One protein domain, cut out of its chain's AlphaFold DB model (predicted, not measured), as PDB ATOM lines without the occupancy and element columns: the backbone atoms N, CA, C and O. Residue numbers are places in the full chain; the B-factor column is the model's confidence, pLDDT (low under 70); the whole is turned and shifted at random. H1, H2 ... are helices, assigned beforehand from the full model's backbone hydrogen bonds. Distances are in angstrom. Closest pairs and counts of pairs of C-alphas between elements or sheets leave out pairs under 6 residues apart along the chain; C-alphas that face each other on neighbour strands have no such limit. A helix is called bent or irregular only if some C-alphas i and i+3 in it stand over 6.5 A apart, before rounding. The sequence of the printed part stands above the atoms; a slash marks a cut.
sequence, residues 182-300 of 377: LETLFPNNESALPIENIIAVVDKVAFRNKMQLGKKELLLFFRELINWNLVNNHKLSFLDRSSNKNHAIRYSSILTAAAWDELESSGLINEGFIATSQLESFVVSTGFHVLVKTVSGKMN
ATOM      1  N   LEU A 182     118.649 154.382 176.449       84.25
ATOM      2  CA  LEU A 182     119.274 153.076 176.608       84.25
ATOM      3  C   LEU A 182     118.610 152.021 175.723       84.25
ATOM      4  O   LEU A 182     119.300 151.350 174.969       84.25
ATOM      5  N   GLU A 183     117.285 151.908 175.762       79.44
ATOM      6  CA  GLU A 183     116.552 150.931 174.951       79.44
ATOM      7  C   GLU A 183     116.692 151.211 173.447       79.44
ATOM      8  O   GLU A 183     116.770 150.278 172.651       79.44
ATOM      9  N   THR A 184     116.788 152.485 173.057       80.25
ATOM     10  CA  THR A 184     116.968 152.903 171.659       80.25
ATOM     11  C   THR A 184     118.308 152.443 171.083       80.25
ATOM     12  O   THR A 184     118.358 152.010 169.934       80.25
ATOM     13  N   LEU A 185     119.388 152.545 171.863       82.38
ATOM     14  CA  LEU A 185     120.733 152.148 171.435       82.38
ATOM     15  C   LEU A 185     121.034 150.669 171.720       82.38
ATOM     16  O   LEU A 185     121.777 150.050 170.970       82.38
ATOM     17  N   PHE A 186     120.434 150.089 172.760       84.56
ATOM     18  CA  PHE A 186     120.697 148.725 173.225       84.56
ATOM     19  C   PHE A 186     119.391 147.928 173.408       84.56
ATOM     20  O   PHE A 186     119.043 147.527 174.520       84.56
ATOM     21  N   PRO A 187     118.649 147.635 172.323       72.38
ATOM     22  CA  PRO A 187     117.325 147.001 172.398       72.38
ATOM     23  C   PRO A 187     117.330 145.536 172.869       72.38
ATOM     24  O   PRO A 187     116.271 144.952 173.116       72.38
ATOM     25  N   ASN A 188     118.509 144.923 172.977       73.88
ATOM     26  CA  ASN A 188     118.714 143.574 173.507       73.88
ATOM     27  C   ASN A 188     119.369 143.572 174.901       73.88
ATOM     28  O   ASN A 188     119.711 142.499 175.390       73.88
ATOM     29  N   ASN A 189     119.553 144.739 175.539       67.94
ATOM     30  CA  ASN A 189     120.388 144.903 176.740       67.94
ATOM     31  C   ASN A 189     121.828 144.385 176.559       67.94
ATOM     32  O   ASN A 189     122.470 143.948 177.514       67.94
ATOM     33  N   GLU A 190     122.333 144.418 175.328       74.75
ATOM     34  CA  GLU A 190     123.731 144.116 175.044       74.75
ATOM     35  C   GLU A 190     124.622 145.212 175.638       74.75
ATOM     36  O   GLU A 190     124.283 146.392 175.614       74.75
ATOM     37  N   SER A 191     125.774 144.827 176.182       71.94
ATOM     38  CA  SER A 191     126.715 145.761 176.813       71.94
ATOM     39  C   SER A 191     127.612 146.502 175.818       71.94
ATOM     40  O   SER A 191     128.442 147.304 176.241       71.94
ATOM     41  N   ALA A 192     127.488 146.210 174.521       74.62
ATOM     42  CA  ALA A 192     128.285 146.790 173.447       74.62
ATOM     43  C   ALA A 192     127.466 146.872 172.153       74.62
ATOM     44  O   ALA A 192     126.596 146.039 171.906       74.62
ATOM     45  N   LEU A 193     127.751 147.881 171.330       81.25
ATOM     46  CA  LEU A 193     127.164 148.013 169.998       81.25
ATOM     47  C   LEU A 193     127.926 147.131 168.995       81.25
ATOM     48  O   LEU A 193     129.159 147.120 169.028       81.25
ATOM     49  N   PRO A 194     127.238 146.442 168.063       82.19
ATOM     50  CA  PRO A 194     127.902 145.695 167.000       82.19
ATOM     51  C   PRO A 194     128.808 146.600 166.160       82.19
ATOM     52  O   PRO A 194     128.370 147.649 165.678       82.19
ATOM     53  N   ILE A 195     130.056 146.179 165.939       81.44
ATOM     54  CA  ILE A 195     131.048 146.975 165.198       81.44
ATOM     55  C   ILE A 195     130.600 147.266 163.757       81.44
ATOM     56  O   ILE A 195     130.854 148.344 163.228       81.44
ATOM     57  N   GLU A 196     129.839 146.348 163.155       82.31
ATOM     58  CA  GLU A 196     129.256 146.486 161.817       82.31
ATOM     59  C   GLU A 196     128.311 147.694 161.716       82.31
ATOM     60  O   GLU A 196     128.330 148.422 160.721       82.31
ATOM     61  N   ASN A 197     127.538 147.968 162.775       84.25
ATOM     62  CA  ASN A 197     126.651 149.130 162.831       84.25
ATOM     63  C   ASN A 197     127.444 150.436 162.896       84.25
ATOM     64  O   ASN A 197     127.047 151.433 162.298       84.25
ATOM     65  N   ILE A 198     128.570 150.432 163.608       85.75
ATOM     66  CA  ILE A 198     129.431 151.608 163.752       85.75
ATOM     67  C   ILE A 198     130.122 151.910 162.424       85.75
ATOM     68  O   ILE A 198     130.083 153.056 161.985       85.75
ATOM     69  N   ILE A 199     130.654 150.892 161.740       85.12
ATOM     70  CA  ILE A 199     131.261 151.040 160.409       85.12
ATOM     71  C   ILE A 199     130.241 151.618 159.419       85.12
ATOM     72  O   ILE A 199     130.537 152.591 158.728       85.12
ATOM     73  N   ALA A 200     129.013 151.091 159.397       85.06
ATOM     74  CA  ALA A 200     127.964 151.595 158.514       85.06
ATOM     75  C   ALA A 200     127.595 153.065 158.799       85.06
ATOM     76  O   ALA A 200     127.352 153.842 157.872       85.06
ATOM     77  N   VAL A 201     127.582 153.469 160.075       87.88
ATOM     78  CA  VAL A 201     127.336 154.860 160.476       87.88
ATOM     79  C   VAL A 201     128.501 155.763 160.069       87.88
ATOM     80  O   VAL A 201     128.252 156.797 159.452       87.88
ATOM     81  N   VAL A 202     129.748 155.368 160.345       86.81
ATOM     82  CA  VAL A 202     130.981 156.091 159.965       86.81
ATOM     83  C   VAL A 202     131.053 156.315 158.452       86.81
ATOM     84  O   VAL A 202     131.394 157.416 158.005       86.81
ATOM     85  N   ASP A 203     130.665 155.311 157.665       85.00
ATOM     86  CA  ASP A 203     130.595 155.391 156.203       85.00
ATOM     87  C   ASP A 203     129.542 156.399 155.755       85.00
ATOM     88  O   ASP A 203     129.802 157.253 154.904       85.00
ATOM     89  N   LYS A 204     128.365 156.352 156.381       85.38
ATOM     90  CA  LYS A 204     127.239 157.226 156.052       85.38
ATOM     91  C   LYS A 204     127.491 158.693 156.398       85.38
ATOM     92  O   LYS A 204     127.041 159.568 155.661       85.38
ATOM     93  N   VAL A 205     128.223 158.979 157.477       86.56
ATOM     94  CA  VAL A 205     128.632 160.353 157.830       86.56
ATOM     95  C   VAL A 205     129.926 160.800 157.134       86.56
ATOM     96  O   VAL A 205     130.385 161.920 157.360       86.56
ATOM     97  N   ALA A 206     130.495 159.962 156.256       84.62
ATOM     98  CA  ALA A 206     131.721 160.217 155.499       84.62
ATOM     99  C   ALA A 206     132.954 160.514 156.381       84.62
ATOM    100  O   ALA A 206     133.773 161.379 156.063       84.62
ATOM    101  N   PHE A 207     133.102 159.796 157.501       86.44
ATOM    102  CA  PHE A 207     134.202 160.011 158.453       86.44
ATOM    103  C   PHE A 207     135.459 159.180 158.165       86.44
ATOM    104  O   PHE A 207     136.504 159.505 158.718       86.44
ATOM    105  N   ARG A 208     135.424 158.196 157.251       74.31
ATOM    106  CA  ARG A 208     136.593 157.341 156.930       74.31
ATOM    107  C   ARG A 208     137.880 158.102 156.601       74.31
ATOM    108  O   ARG A 208     138.963 157.640 156.933       74.31
ATOM    109  N   ASN A 209     137.762 159.260 155.954       76.75
ATOM    110  CA  ASN A 209     138.914 160.068 155.541       76.75
ATOM    111  C   ASN A 209     139.233 161.207 156.524       76.75
ATOM    112  O   ASN A 209     140.172 161.968 156.298       76.75
ATOM    113  N   LYS A 210     138.449 161.359 157.598       81.94
ATOM    114  CA  LYS A 210     138.694 162.359 158.636       81.94
ATOM    115  C   LYS A 210     139.514 161.725 159.751       81.94
ATOM    116  O   LYS A 210     139.076 160.766 160.374       81.94
ATOM    117  N   MET A 211     140.693 162.283 160.021       79.50
ATOM    118  CA  MET A 211     141.540 161.832 161.133       79.50
ATOM    119  C   MET A 211     141.189 162.495 162.467       79.50
ATOM    120  O   MET A 211     141.540 161.962 163.512       79.50
ATOM    121  N   GLN A 212     140.495 163.633 162.435       86.94
ATOM    122  CA  GLN A 212     140.133 164.423 163.607       86.94
ATOM    123  C   GLN A 212     138.665 164.837 163.516       86.94
ATOM    124  O   GLN A 212     138.211 165.336 162.482       86.94
ATOM    125  N   LEU A 213     137.929 164.620 164.602       88.25
ATOM    126  CA  LEU A 213     136.508 164.923 164.722       88.25
ATOM    127  C   LEU A 213     136.307 165.939 165.844       88.25
ATOM    128  O   LEU A 213     136.785 165.741 166.959       88.25
ATOM    129  N   GLY A 214     135.601 167.029 165.549       87.62
ATOM    130  CA  GLY A 214     135.190 168.001 166.552       87.62
ATOM    131  C   GLY A 214     133.849 167.634 167.187       87.62
ATOM    132  O   GLY A 214     133.172 166.675 166.807       87.62
ATOM    133  N   LYS A 215     133.400 168.466 168.130       87.31
ATOM    134  CA  LYS A 215     132.112 168.284 168.826       87.31
ATOM    135  C   LYS A 215     130.909 168.277 167.873       87.31
ATOM    136  O   LYS A 215     129.913 167.602 168.127       87.31
ATOM    137  N   LYS A 216     131.000 169.002 166.750       87.12
ATOM    138  CA  LYS A 216     129.966 169.030 165.699       87.12
ATOM    139  C   LYS A 216     129.902 167.711 164.930       87.12
ATOM    140  O   LYS A 216     128.812 167.208 164.680       87.12
ATOM    141  N   GLU A 217     131.049 167.141 164.581       89.56
ATOM    142  CA  GLU A 217     131.140 165.820 163.964       89.56
ATOM    143  C   GLU A 217     130.628 164.730 164.908       89.56
ATOM    144  O   GLU A 217     129.873 163.861 164.477       89.56
ATOM    145  N   LEU A 218     130.951 164.818 166.202       90.06
ATOM    146  CA  LEU A 218     130.442 163.881 167.201       90.06
ATOM    147  C   LEU A 218     128.907 163.923 167.308       90.06
ATOM    148  O   LEU A 218     128.258 162.879 167.387       90.06
ATOM    149  N   LEU A 219     128.311 165.117 167.221       89.19
ATOM    150  CA  LEU A 219     126.856 165.279 167.170       89.19
ATOM    151  C   LEU A 219     126.230 164.596 165.952       89.19
ATOM    152  O   LEU A 219     125.196 163.935 166.081       89.19
ATOM    153  N   LEU A 220     126.840 164.753 164.775       88.88
ATOM    154  CA  LEU A 220     126.377 164.095 163.552       88.88
ATOM    155  C   LEU A 220     126.479 162.574 163.671       88.88
ATOM    156  O   LEU A 220     125.527 161.880 163.316       88.88
ATOM    157  N   PHE A 221     127.580 162.078 164.235       91.69
ATOM    158  CA  PHE A 221     127.773 160.658 164.500       91.69
ATOM    159  C   PHE A 221     126.682 160.098 165.417       91.69
ATOM    160  O   PHE A 221     126.005 159.147 165.036       91.69
ATOM    161  N   PHE A 222     126.432 160.703 166.584       91.19
ATOM    162  CA  PHE A 222     125.409 160.189 167.503       91.19
ATOM    163  C   PHE A 222     123.991 160.309 166.953       91.19
ATOM    164  O   PHE A 222     123.168 159.423 167.180       91.19
ATOM    165  N   ARG A 223     123.695 161.372 166.200       89.25
ATOM    166  CA  ARG A 223     122.404 161.510 165.520       89.25
ATOM    167  C   ARG A 223     122.183 160.372 164.528       89.25
ATOM    168  O   ARG A 223     121.098 159.793 164.500       89.25
ATOM    169  N   GLU A 224     123.201 160.046 163.740       89.81
ATOM    170  CA  GLU A 224     123.106 158.977 162.755       89.81
ATOM    171  C   GLU A 224     123.111 157.591 163.408       89.81
ATOM    172  O   GLU A 224     122.340 156.731 162.996       89.81
ATOM    173  N   LEU A 225     123.866 157.397 164.490       89.25
ATOM    174  CA  LEU A 225     123.869 156.162 165.274       89.25
ATOM    175  C   LEU A 225     122.490 155.853 165.873       89.25
ATOM    176  O   LEU A 225     122.015 154.720 165.798       89.25
ATOM    177  N   ILE A 226     121.822 156.861 166.440       88.38
ATOM    178  CA  ILE A 226     120.467 156.713 166.985       88.38
ATOM    179  C   ILE A 226     119.474 156.406 165.858       88.38
ATOM    180  O   ILE A 226     118.667 155.486 165.978       88.38
ATOM    181  N   ASN A 227     119.555 157.123 164.733       85.62
ATOM    182  CA  ASN A 227     118.687 156.876 163.579       85.62
ATOM    183  C   ASN A 227     118.890 155.481 162.979       85.62
ATOM    184  O   ASN A 227     117.911 154.813 162.648       85.62
ATOM    185  N   TRP A 228     120.140 155.033 162.857       86.50
ATOM    186  CA  TRP A 228     120.488 153.704 162.367       86.50
ATOM    187  C   TRP A 228     119.866 152.619 163.240       86.50
ATOM    188  O   TRP A 228     119.196 151.722 162.727       86.50
ATOM    189  N   ASN A 229     120.006 152.738 164.564       84.25
ATOM    190  CA  ASN A 229     119.399 151.796 165.501       84.25
ATOM    191  C   ASN A 229     117.864 151.833 165.447       84.25
ATOM    192  O   ASN A 229     117.234 150.782 165.430       84.25
ATOM    193  N   LEU A 230     117.237 153.007 165.321       82.06
ATOM    194  CA  LEU A 230     115.777 153.112 165.184       82.06
ATOM    195  C   LEU A 230     115.239 152.452 163.906       82.06
ATOM    196  O   LEU A 230     114.158 151.861 163.926       82.06
ATOM    197  N   VAL A 231     115.966 152.562 162.791       81.06
ATOM    198  CA  VAL A 231     115.569 151.975 161.502       81.06
ATOM    199  C   VAL A 231     115.760 150.458 161.498       81.06
ATOM    200  O   VAL A 231     114.874 149.745 161.030       81.06
ATOM    201  N   ASN A 232     116.874 149.974 162.052       77.88
ATOM    202  CA  ASN A 232     117.251 148.558 162.020       77.88
ATOM    203  C   ASN A 232     116.716 147.742 163.207       77.88
ATOM    204  O   ASN A 232     116.884 146.527 163.263       77.88
ATOM    205  N   ASN A 233     116.020 148.375 164.150       74.75
ATOM    206  CA  ASN A 233     115.373 147.664 165.240       74.75
ATOM    207  C   ASN A 233     114.034 147.060 164.782       74.75
ATOM    208  O   ASN A 233     113.015 147.748 164.638       74.75
ATOM    209  N   HIS A 234     114.032 145.741 164.580       69.12
ATOM    210  CA  HIS A 234     112.859 144.967 164.166       69.12
ATOM    211  C   HIS A 234     111.773 144.853 165.245       69.12
ATOM    212  O   HIS A 234     110.629 144.554 164.916       69.12
ATOM    213  N   LYS A 235     112.101 145.117 166.517       67.62
ATOM    214  CA  LYS A 235     111.142 145.069 167.632       67.62
ATOM    215  C   LYS A 235     110.269 146.322 167.710       67.62
ATOM    216  O   LYS A 235     109.237 146.296 168.371       67.62
ATOM    217  N   LEU A 236     110.672 147.410 167.048       67.19
ATOM    218  CA  LEU A 236     109.933 148.671 167.064       67.19
ATOM    219  C   LEU A 236     108.868 148.734 165.974       67.19
ATOM    220  O   LEU A 236     109.144 148.458 164.798       67.19
ATOM    221  N   SER A 237     107.672 149.186 166.361       64.44
ATOM    222  CA  SER A 237     106.610 149.501 165.411       64.44
ATOM    223  C   SER A 237     106.964 150.745 164.588       64.44
ATOM    224  O   SER A 237     107.760 151.596 164.993       64.44
ATOM    225  N   PHE A 238     106.356 150.882 163.408       60.69
ATOM    226  CA  PHE A 238     106.546 152.058 162.552       60.69
ATOM    227  C   PHE A 238     106.146 153.372 163.254       60.69
ATOM    228  O   PHE A 238     106.812 154.395 163.079       60.69
ATOM    229  N   LEU A 239     105.100 153.331 164.086       51.34
ATOM    230  CA  LEU A 239     104.631 154.474 164.873       51.34
ATOM    231  C   LEU A 239     105.665 154.893 165.928       51.34
ATOM    232  O   LEU A 239     106.004 156.078 165.998       51.34
ATOM    233  N   ASP A 240     106.258 153.934 166.644       64.88
ATOM    234  CA  ASP A 240     107.315 154.201 167.634       64.88
ATOM    235  C   ASP A 240     108.564 154.795 166.982       64.88
ATOM    236  O   ASP A 240     109.180 155.717 167.518       64.88
ATOM    237  N   ARG A 241     108.914 154.337 165.772       67.56
ATOM    238  CA  ARG A 241     110.031 154.903 165.001       67.56
ATOM    239  C   ARG A 241     109.791 156.370 164.648       67.56
ATOM    240  O   ARG A 241     110.726 157.161 164.705       67.56
ATOM    241  N   SER A 242     108.562 156.745 164.284       62.62
ATOM    242  CA  SER A 242     108.223 158.143 163.978       62.62
ATOM    243  C   SER A 242     108.301 159.041 165.220       62.62
ATOM    244  O   SER A 242     108.907 160.109 165.159       62.62
ATOM    245  N   SER A 243     107.794 158.562 166.360       63.38
ATOM    246  CA  SER A 243     107.873 159.252 167.653       63.38
ATOM    247  C   SER A 243     109.328 159.437 168.101       63.38
ATOM    248  O   SER A 243     109.769 160.549 168.398       63.38
ATOM    249  N   ASN A 244     110.135 158.376 168.030       66.31
ATOM    250  CA  ASN A 244     111.525 158.404 168.483       66.31
ATOM    251  C   ASN A 244     112.468 159.174 167.548       66.31
ATOM    252  O   ASN A 244     113.491 159.680 168.007       66.31
ATOM    253  N   LYS A 245     112.119 159.363 166.266       65.38
ATOM    254  CA  LYS A 245     112.856 160.276 165.369       65.38
ATOM    255  C   LYS A 245     112.871 161.712 165.897       65.38
ATOM    256  O   LYS A 245     113.898 162.380 165.789       65.38
ATOM    257  N   ASN A 246     111.784 162.168 166.523       62.19
ATOM    258  CA  ASN A 246     111.737 163.488 167.157       62.19
ATOM    259  C   ASN A 246     112.641 163.552 168.399       62.19
ATOM    260  O   ASN A 246     113.230 164.592 168.696       62.19
ATOM    261  N   HIS A 247     112.825 162.426 169.091       69.12
ATOM    262  CA  HIS A 247     113.738 162.320 170.228       69.12
ATOM    263  C   HIS A 247     115.207 162.149 169.821       69.12
ATOM    264  O   HIS A 247     116.084 162.499 170.608       69.12
ATOM    265  N   ALA A 248     115.500 161.708 168.593       74.88
ATOM    266  CA  ALA A 248     116.867 161.497 168.113       74.88
ATOM    267  C   ALA A 248     117.723 162.771 168.174       74.88
ATOM    268  O   ALA A 248     118.884 162.696 168.554       74.88
ATOM    269  N   ILE A 249     117.145 163.944 167.881       75.31
ATOM    270  CA  ILE A 249     117.843 165.242 167.970       75.31
ATOM    271  C   ILE A 249     118.179 165.588 169.429       75.31
ATOM    272  O   ILE A 249     119.287 166.032 169.741       75.31
ATOM    273  N   ARG A 250     117.222 165.372 170.338       76.50
ATOM    274  CA  ARG A 250     117.397 165.625 171.773       76.50
ATOM    275  C   ARG A 250     118.454 164.690 172.354       76.50
ATOM    276  O   ARG A 250     119.385 165.144 173.014       76.50
ATOM    277  N   TYR A 251     118.323 163.398 172.082       83.56
ATOM    278  CA  TYR A 251     119.236 162.373 172.558       83.56
ATOM    279  C   TYR A 251     120.634 162.528 171.979       83.56
ATOM    280  O   TYR A 251     121.591 162.428 172.737       83.56
ATOM    281  N   SER A 252     120.776 162.855 170.691       85.38
ATOM    282  CA  SER A 252     122.093 163.096 170.106       85.38
ATOM    283  C   SER A 252     122.785 164.278 170.772       85.38
ATOM    284  O   SER A 252     123.964 164.177 171.076       85.38
ATOM    285  N   SER A 253     122.070 165.371 171.058       83.38
ATOM    286  CA  SER A 253     122.653 166.546 171.722       83.38
ATOM    287  C   SER A 253     123.126 166.238 173.147       83.38
ATOM    288  O   SER A 253     124.277 166.506 173.493       83.38
ATOM    289  N   ILE A 254     122.270 165.595 173.951       84.06
ATOM    290  CA  ILE A 254     122.585 165.227 175.339       84.06
ATOM    291  C   ILE A 254     123.734 164.217 175.386       84.06
ATOM    292  O   ILE A 254     124.671 164.382 176.165       84.06
ATOM    293  N   LEU A 255     123.683 163.191 174.533       87.81
ATOM    294  CA  LEU A 255     124.726 162.176 174.452       87.81
ATOM    295  C   LEU A 255     126.047 162.770 173.961       87.81
ATOM    296  O   LEU A 255     127.090 162.399 174.478       87.81
ATOM    297  N   THR A 256     126.011 163.730 173.031       89.44
ATOM    298  CA  THR A 256     127.215 164.444 172.582       89.44
ATOM    299  C   THR A 256     127.850 165.218 173.720       89.44
ATOM    300  O   THR A 256     129.058 165.138 173.878       89.44
ATOM    301  N   ALA A 257     127.068 165.959 174.510       85.56
ATOM    302  CA  ALA A 257     127.603 166.699 175.650       85.56
ATOM    303  C   ALA A 257     128.244 165.747 176.670       85.56
ATOM    304  O   ALA A 257     129.423 165.883 176.968       85.56
ATOM    305  N   ALA A 258     127.505 164.722 177.098       87.19
ATOM    306  CA  ALA A 258     127.982 163.769 178.094       87.19
ATOM    307  C   ALA A 258     129.198 162.954 177.614       87.19
ATOM    308  O   ALA A 258     130.127 162.724 178.379       87.19
ATOM    309  N   ALA A 259     129.211 162.527 176.349       89.00
ATOM    310  CA  ALA A 259     130.345 161.809 175.774       89.00
ATOM    311  C   ALA A 259     131.557 162.717 175.582       89.00
ATOM    312  O   ALA A 259     132.676 162.262 175.773       89.00
ATOM    313  N   TRP A 260     131.355 163.984 175.214       89.75
ATOM    314  CA  TRP A 260     132.451 164.941 175.082       89.75
ATOM    315  C   TRP A 260     133.156 165.155 176.422       89.75
ATOM    316  O   TRP A 260     134.375 165.056 176.475       89.75
ATOM    317  N   ASP A 261     132.391 165.345 177.499       87.19
ATOM    318  CA  ASP A 261     132.935 165.535 178.847       87.19
ATOM    319  C   ASP A 261     133.675 164.274 179.347       87.19
ATOM    320  O   ASP A 261     134.738 164.366 179.963       87.19
ATOM    321  N   GLU A 262     133.154 163.079 179.042       87.31
ATOM    322  CA  GLU A 262     133.789 161.793 179.383       87.31
ATOM    323  C   GLU A 262     135.099 161.570 178.605       87.31
ATOM    324  O   GLU A 262     136.106 161.132 179.166       87.31
ATOM    325  N   LEU A 263     135.107 161.894 177.309       87.25
ATOM    326  CA  LEU A 263     136.282 161.789 176.439       87.25
ATOM    327  C   LEU A 263     137.365 162.806 176.829       87.25
ATOM    328  O   LEU A 263     138.552 162.479 176.780       87.25
ATOM    329  N   GLU A 264     136.964 164.008 177.246       86.44
ATOM    330  CA  GLU A 264     137.858 165.032 177.795       86.44
ATOM    331  C   GLU A 264     138.475 164.563 179.119       86.44
ATOM    332  O   GLU A 264     139.694 164.584 179.279       86.44
ATOM    333  N   SER A 265     137.649 164.023 180.021       85.06
ATOM    334  CA  SER A 265     138.089 163.474 181.313       85.06
ATOM    335  C   SER A 265     139.016 162.262 181.163       85.06
ATOM    336  O   SER A 265     139.892 162.037 181.996       85.06
ATOM    337  N   SER A 266     138.853 161.496 180.082       83.75
ATOM    338  CA  SER A 266     139.690 160.339 179.744       83.75
ATOM    339  C   SER A 266     140.991 160.712 179.017       83.75
ATOM    340  O   SER A 266     141.778 159.824 178.692       83.75
ATOM    341  N   GLY A 267     141.217 161.998 178.719       84.56
ATOM    342  CA  GLY A 267     142.395 162.467 177.981       84.56
ATOM    343  C   GLY A 267     142.427 162.040 176.507       84.56
ATOM    344  O   GLY A 267     143.494 162.009 175.897       84.56
ATOM    345  N   LEU A 268     141.276 161.679 175.930       83.31
ATOM    346  CA  LEU A 268     141.154 161.257 174.529       83.31
ATOM    347  C   LEU A 268     140.928 162.437 173.572       83.31
ATOM    348  O   LEU A 268     141.058 162.275 172.359       83.31
ATOM    349  N   ILE A 269     140.593 163.614 174.106       84.44
ATOM    350  CA  ILE A 269     140.451 164.850 173.336       84.44
ATOM    351  C   ILE A 269     141.776 165.609 173.359       84.44
ATOM    352  O   ILE A 269     142.206 166.090 174.403       84.44
ATOM    353  N   ASN A 270     142.388 165.763 172.186       80.62
ATOM    354  CA  ASN A 270     143.584 166.573 171.987       80.62
ATOM    355  C   ASN A 270     143.200 167.845 171.231       80.62
ATOM    356  O   ASN A 270     142.657 167.771 170.131       80.62
ATOM    357  N   GLU A 271     143.456 169.012 171.828       79.50
ATOM    358  CA  GLU A 271     143.205 170.327 171.209       79.50
ATOM    359  C   GLU A 271     141.757 170.525 170.706       79.50
ATOM    360  O   GLU A 271     141.503 171.246 169.745       79.50
ATOM    361  N   GLY A 272     140.780 169.884 171.361       83.50
ATOM    362  CA  GLY A 272     139.365 169.962 170.979       83.50
ATOM    363  C   GLY A 272     138.939 168.988 169.875       83.50
ATOM    364  O   GLY A 272     137.833 169.127 169.343       83.50
ATOM    365  N   PHE A 273     139.774 167.997 169.552       88.25
ATOM    366  CA  PHE A 273     139.488 166.959 168.565       88.25
ATOM    367  C   PHE A 273     139.701 165.549 169.128       88.25
ATOM    368  O   PHE A 273     140.567 165.328 169.971       88.25
ATOM    369  N   ILE A 274     138.943 164.580 168.611       91.00
ATOM    370  CA  ILE A 274     139.131 163.143 168.862       91.00
ATOM    371  C   ILE A 274     139.484 162.417 167.560       91.00
ATOM    372  O   ILE A 274     138.944 162.743 166.499       91.00
ATOM    373  N   ALA A 275     140.378 161.427 167.625       89.81
ATOM    374  CA  ALA A 275     140.667 160.586 166.469       89.81
ATOM    375  C   ALA A 275     139.504 159.627 166.176       89.81
ATOM    376  O   ALA A 275     138.933 159.029 167.088       89.81
ATOM    377  N   THR A 276     139.181 159.413 164.901       86.06
ATOM    378  CA  THR A 276     138.066 158.534 164.494       86.06
ATOM    379  C   THR A 276     138.202 157.114 165.063       86.06
ATOM    380  O   THR A 276     137.234 156.568 165.582       86.06
ATOM    381  N   SER A 277     139.419 156.562 165.101       86.75
ATOM    382  CA  SER A 277     139.702 155.250 165.706       86.75
ATOM    383  C   SER A 277     139.467 155.202 167.224       86.75
ATOM    384  O   SER A 277     139.057 154.171 167.761       86.75
ATOM    385  N   GLN A 278     139.696 156.314 167.929       89.12
ATOM    386  CA  GLN A 278     139.419 156.435 169.363       89.12
ATOM    387  C   GLN A 278     137.918 156.548 169.627       89.12
ATOM    388  O   GLN A 278     137.426 155.938 170.572       89.12
ATOM    389  N   LEU A 279     137.181 157.266 168.770       88.94
ATOM    390  CA  LEU A 279     135.722 157.327 168.836       88.94
ATOM    391  C   LEU A 279     135.096 155.943 168.616       88.94
ATOM    392  O   LEU A 279     134.244 155.529 169.399       88.94
ATOM    393  N   GLU A 280     135.534 155.209 167.592       88.56
ATOM    394  CA  GLU A 280     135.062 153.845 167.324       88.56
ATOM    395  C   GLU A 280     135.329 152.918 168.518       88.56
ATOM    396  O   GLU A 280     134.422 152.232 168.990       88.56
ATOM    397  N   SER A 281     136.546 152.969 169.073       88.94
ATOM    398  CA  SER A 281     136.926 152.186 170.256       88.94
ATOM    399  C   SER A 281     136.087 152.551 171.484       88.94
ATOM    400  O   SER A 281     135.665 151.670 172.234       88.94
ATOM    401  N   PHE A 282     135.804 153.841 171.682       90.12
ATOM    402  CA  PHE A 282     134.971 154.328 172.777       90.12
ATOM    403  C   PHE A 282     133.533 153.816 172.666       90.12
ATOM    404  O   PHE A 282     133.004 153.295 173.643       90.12
ATOM    405  N   VAL A 283     132.912 153.895 171.488       88.25
ATOM    406  CA  VAL A 283     131.492 153.549 171.284       88.25
ATOM    407  C   VAL A 283     131.229 152.040 171.400       88.25
ATOM    408  O   VAL A 283     130.134 151.637 171.796       88.25
ATOM    409  N   VAL A 284     132.227 151.196 171.116       88.00
ATOM    410  CA  VAL A 284     132.161 149.738 171.362       88.00
ATOM    411  C   VAL A 284     132.437 149.390 172.832       88.00
ATOM    412  O   VAL A 284     132.088 148.303 173.292       88.00
ATOM    413  N   SER A 285     133.062 150.291 173.592       87.88
ATOM    414  CA  SER A 285     133.473 150.011 174.967       87.88
ATOM    415  C   SER A 285     132.289 149.872 175.931       87.88
ATOM    416  O   SER A 285     131.235 150.498 175.791       87.88
ATOM    417  N   THR A 286     132.514 149.129 177.014       84.88
ATOM    418  CA  THR A 286     131.582 149.062 178.147       84.88
ATOM    419  C   THR A 286     131.399 150.418 178.836       84.88
ATOM    420  O   THR A 286     130.347 150.659 179.428       84.88
ATOM    421  N   GLY A 287     132.390 151.316 178.744       83.88
ATOM    422  CA  GLY A 287     132.312 152.680 179.278       83.88
ATOM    423  C   GLY A 287     131.215 153.499 178.602       83.88
ATOM    424  O   GLY A 287     130.414 154.144 179.279       83.88
ATOM    425  N   PHE A 288     131.080 153.376 177.280       89.06
ATOM    426  CA  PHE A 288     130.006 154.037 176.543       89.06
ATOM    427  C   PHE A 288     128.619 153.508 176.928       89.06
ATOM    428  O   PHE A 288     127.691 154.291 177.125       89.06
ATOM    429  N   HIS A 289     128.470 152.198 177.133       87.31
ATOM    430  CA  HIS A 289     127.214 151.633 177.635       87.31
ATOM    431  C   HIS A 289     126.862 152.158 179.045       87.31
ATOM    432  O   HIS A 289     125.710 152.514 179.308       87.31
ATOM    433  N   VAL A 290     127.841 152.275 179.953       86.06
ATOM    434  CA  VAL A 290     127.642 152.864 181.296       86.06
ATOM    435  C   VAL A 290     127.249 154.340 181.211       86.06
ATOM    436  O   VAL A 290     126.335 154.771 181.925       86.06
ATOM    437  N   LEU A 291     127.877 155.104 180.312       88.81
ATOM    438  CA  LEU A 291     127.524 156.495 180.041       88.81
ATOM    439  C   LEU A 291     126.072 156.605 179.568       88.81
ATOM    440  O   LEU A 291     125.283 157.338 180.166       88.81
ATOM    441  N   VAL A 292     125.687 155.832 178.547       88.50
ATOM    442  CA  VAL A 292     124.322 155.821 178.001       88.50
ATOM    443  C   VAL A 292     123.307 155.434 179.075       88.50
ATOM    444  O   VAL A 292     122.286 156.105 179.217       88.50
ATOM    445  N   LYS A 293     123.596 154.415 179.891       85.88
ATOM    446  CA  LYS A 293     122.740 154.003 181.014       85.88
ATOM    447  C   LYS A 293     122.579 155.115 182.053       85.88
ATOM    448  O   LYS A 293     121.469 155.354 182.526       85.88
ATOM    449  N   THR A 294     123.658 155.821 182.382       84.69
ATOM    450  CA  THR A 294     123.654 156.925 183.354       84.69
ATOM    451  C   THR A 294     122.875 158.129 182.834       84.69
ATOM    452  O   THR A 294     122.032 158.671 183.546       84.69
ATOM    453  N   VAL A 295     123.116 158.529 181.584       85.06
ATOM    454  CA  VAL A 295     122.386 159.614 180.916       85.06
ATOM    455  C   VAL A 295     120.904 159.261 180.824       85.06
ATOM    456  O   VAL A 295     120.059 160.049 181.239       85.06
ATOM    457  N   SER A 296     120.583 158.046 180.378       84.50
ATOM    458  CA  SER A 296     119.210 157.554 180.288       84.50
ATOM    459  C   SER A 296     118.513 157.527 181.653       84.50
ATOM    460  O   SER A 296     117.350 157.907 181.748       84.50
ATOM    461  N   GLY A 297     119.219 157.132 182.719       76.69
ATOM    462  CA  GLY A 297     118.701 157.149 184.088       76.69
ATOM    463  C   GLY A 297     118.435 158.565 184.602       76.69
ATOM    464  O   GLY A 297     117.353 158.835 185.110       76.69
ATOM    465  N   LYS A 298     119.375 159.498 184.402       73.06
ATOM    466  CA  LYS A 298     119.224 160.914 184.789       73.06
ATOM    467  C   LYS A 298     118.075 161.610 184.056       73.06
ATOM    468  O   LYS A 298     117.464 162.518 184.607       73.06
ATOM    469  N   MET A 299     117.756 161.171 182.840       68.50
ATOM    470  CA  MET A 299     116.604 161.666 182.086       68.50
ATOM    471  C   MET A 299     115.252 161.162 182.624       68.50
ATOM    472  O   MET A 299     114.232 161.730 182.245       68.50
ATOM    473  N   ASN A 300     115.237 160.146 183.499       59.09
ATOM    474  CA  ASN A 300     114.030 159.447 183.961       59.09
ATOM    475  C   ASN A 300     113.679 159.683 185.452       59.09
ATOM    476  O   ASN A 300     112.747 159.062 185.958       59.09
TER     477      ASN A 300
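AT A GLANCE: This is residues 182 to 300 of the 377 residues of the protein "Aste57867_18094 protein" of Aphanomyces stellatus (UniProt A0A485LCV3). A long helical hairpin, H3 and H4, makes one side of the domain, and four shorter helices lie over one side of it: H2 crosses H3, H6 crosses H4, H1 packs on H3, and H5 lies near H2 and H4. H4, the longest helix, has a kink and runs along much of the longest axis. The printed part has 119 residues with six named helices, H1 to H6 in order along the chain, and no named strand; the class is all helix, with helix packing mostly crossed. The whole is compact, with a radius of gyration of the C-alphas of 13.6 A and spans of 42 by 31 by 23 A.

HOW THE PARTS SIT: H4, residues 238 to 265, has a kink of 49 degrees near residue 247; it is neither bent nor irregular, but only just: C-alphas 246 and 249 are 6.4 A apart. H3, residues 215 to 232, is the hub, touching three helices. H3 and H4 form a helical hairpin and touch; their closest C-alphas, of Arg 223 and Ser 252, are 4.9 A apart, and they run opposite ways at a tilt of 36 degrees, only just steep. H2, residues 195 to 204, touches residues 221 to 228 of H3 at a steep tilt of 63 degrees, opposite ways; the closest C-alphas, of Val 201 and Leu 225, are 6.1 A apart. H6, residues 286 to 298, touches residues 254 to 259 of H4 at a steep tilt of 65 degrees, opposite ways, with the C-alphas of Leu 255 and Val 292 closest at 7.3 A. H1, residues 182 to 185, touches residues 225 to 230 of H3, with the C-alphas of Leu 185 and Asn 229 closest at 6.1 A. H1 and H6 only just touch, with 3 pairs of C-alphas within 8 A. H5, residues 276 to 284, is close to but not clearly touching H2, the closest C-alphas, of Ile 195 and Val 284, being 6.8 A apart; H5 and H4 are near each other. H3 and H6 are apart. Every O i to N i+4 pair is within hydrogen-bond range in H2, H3, H5 and H6; H4 has 20 of 24, and H1 is too short for such a pair.

IN THESE COORDINATES: H4 measures 38.4 A from first to last C-alpha, from C-alpha 238 at (106.546, 152.058, 162.552) to C-alpha 265 at (138.089, 163.474, 181.313). H3 measures 25.6 A, H6 18.4 A, H2 14.3 A, H5 12.6 A and H1 5.5 A. H1 begins with C-alpha 182 at (119.274, 153.076, 176.608).

THE WHOLE: The C-alphas farthest apart, of Ser 237 and Glu 271, are 42.5 A apart. The printed part has no cut and no long link. Residues 212 to 213 pair antiparallel with residues 274 to 275. The mean pLDDT of the printed part is 81.7; it is under 70 at residue 189, residues 234 to 247 and residues 299 to 300.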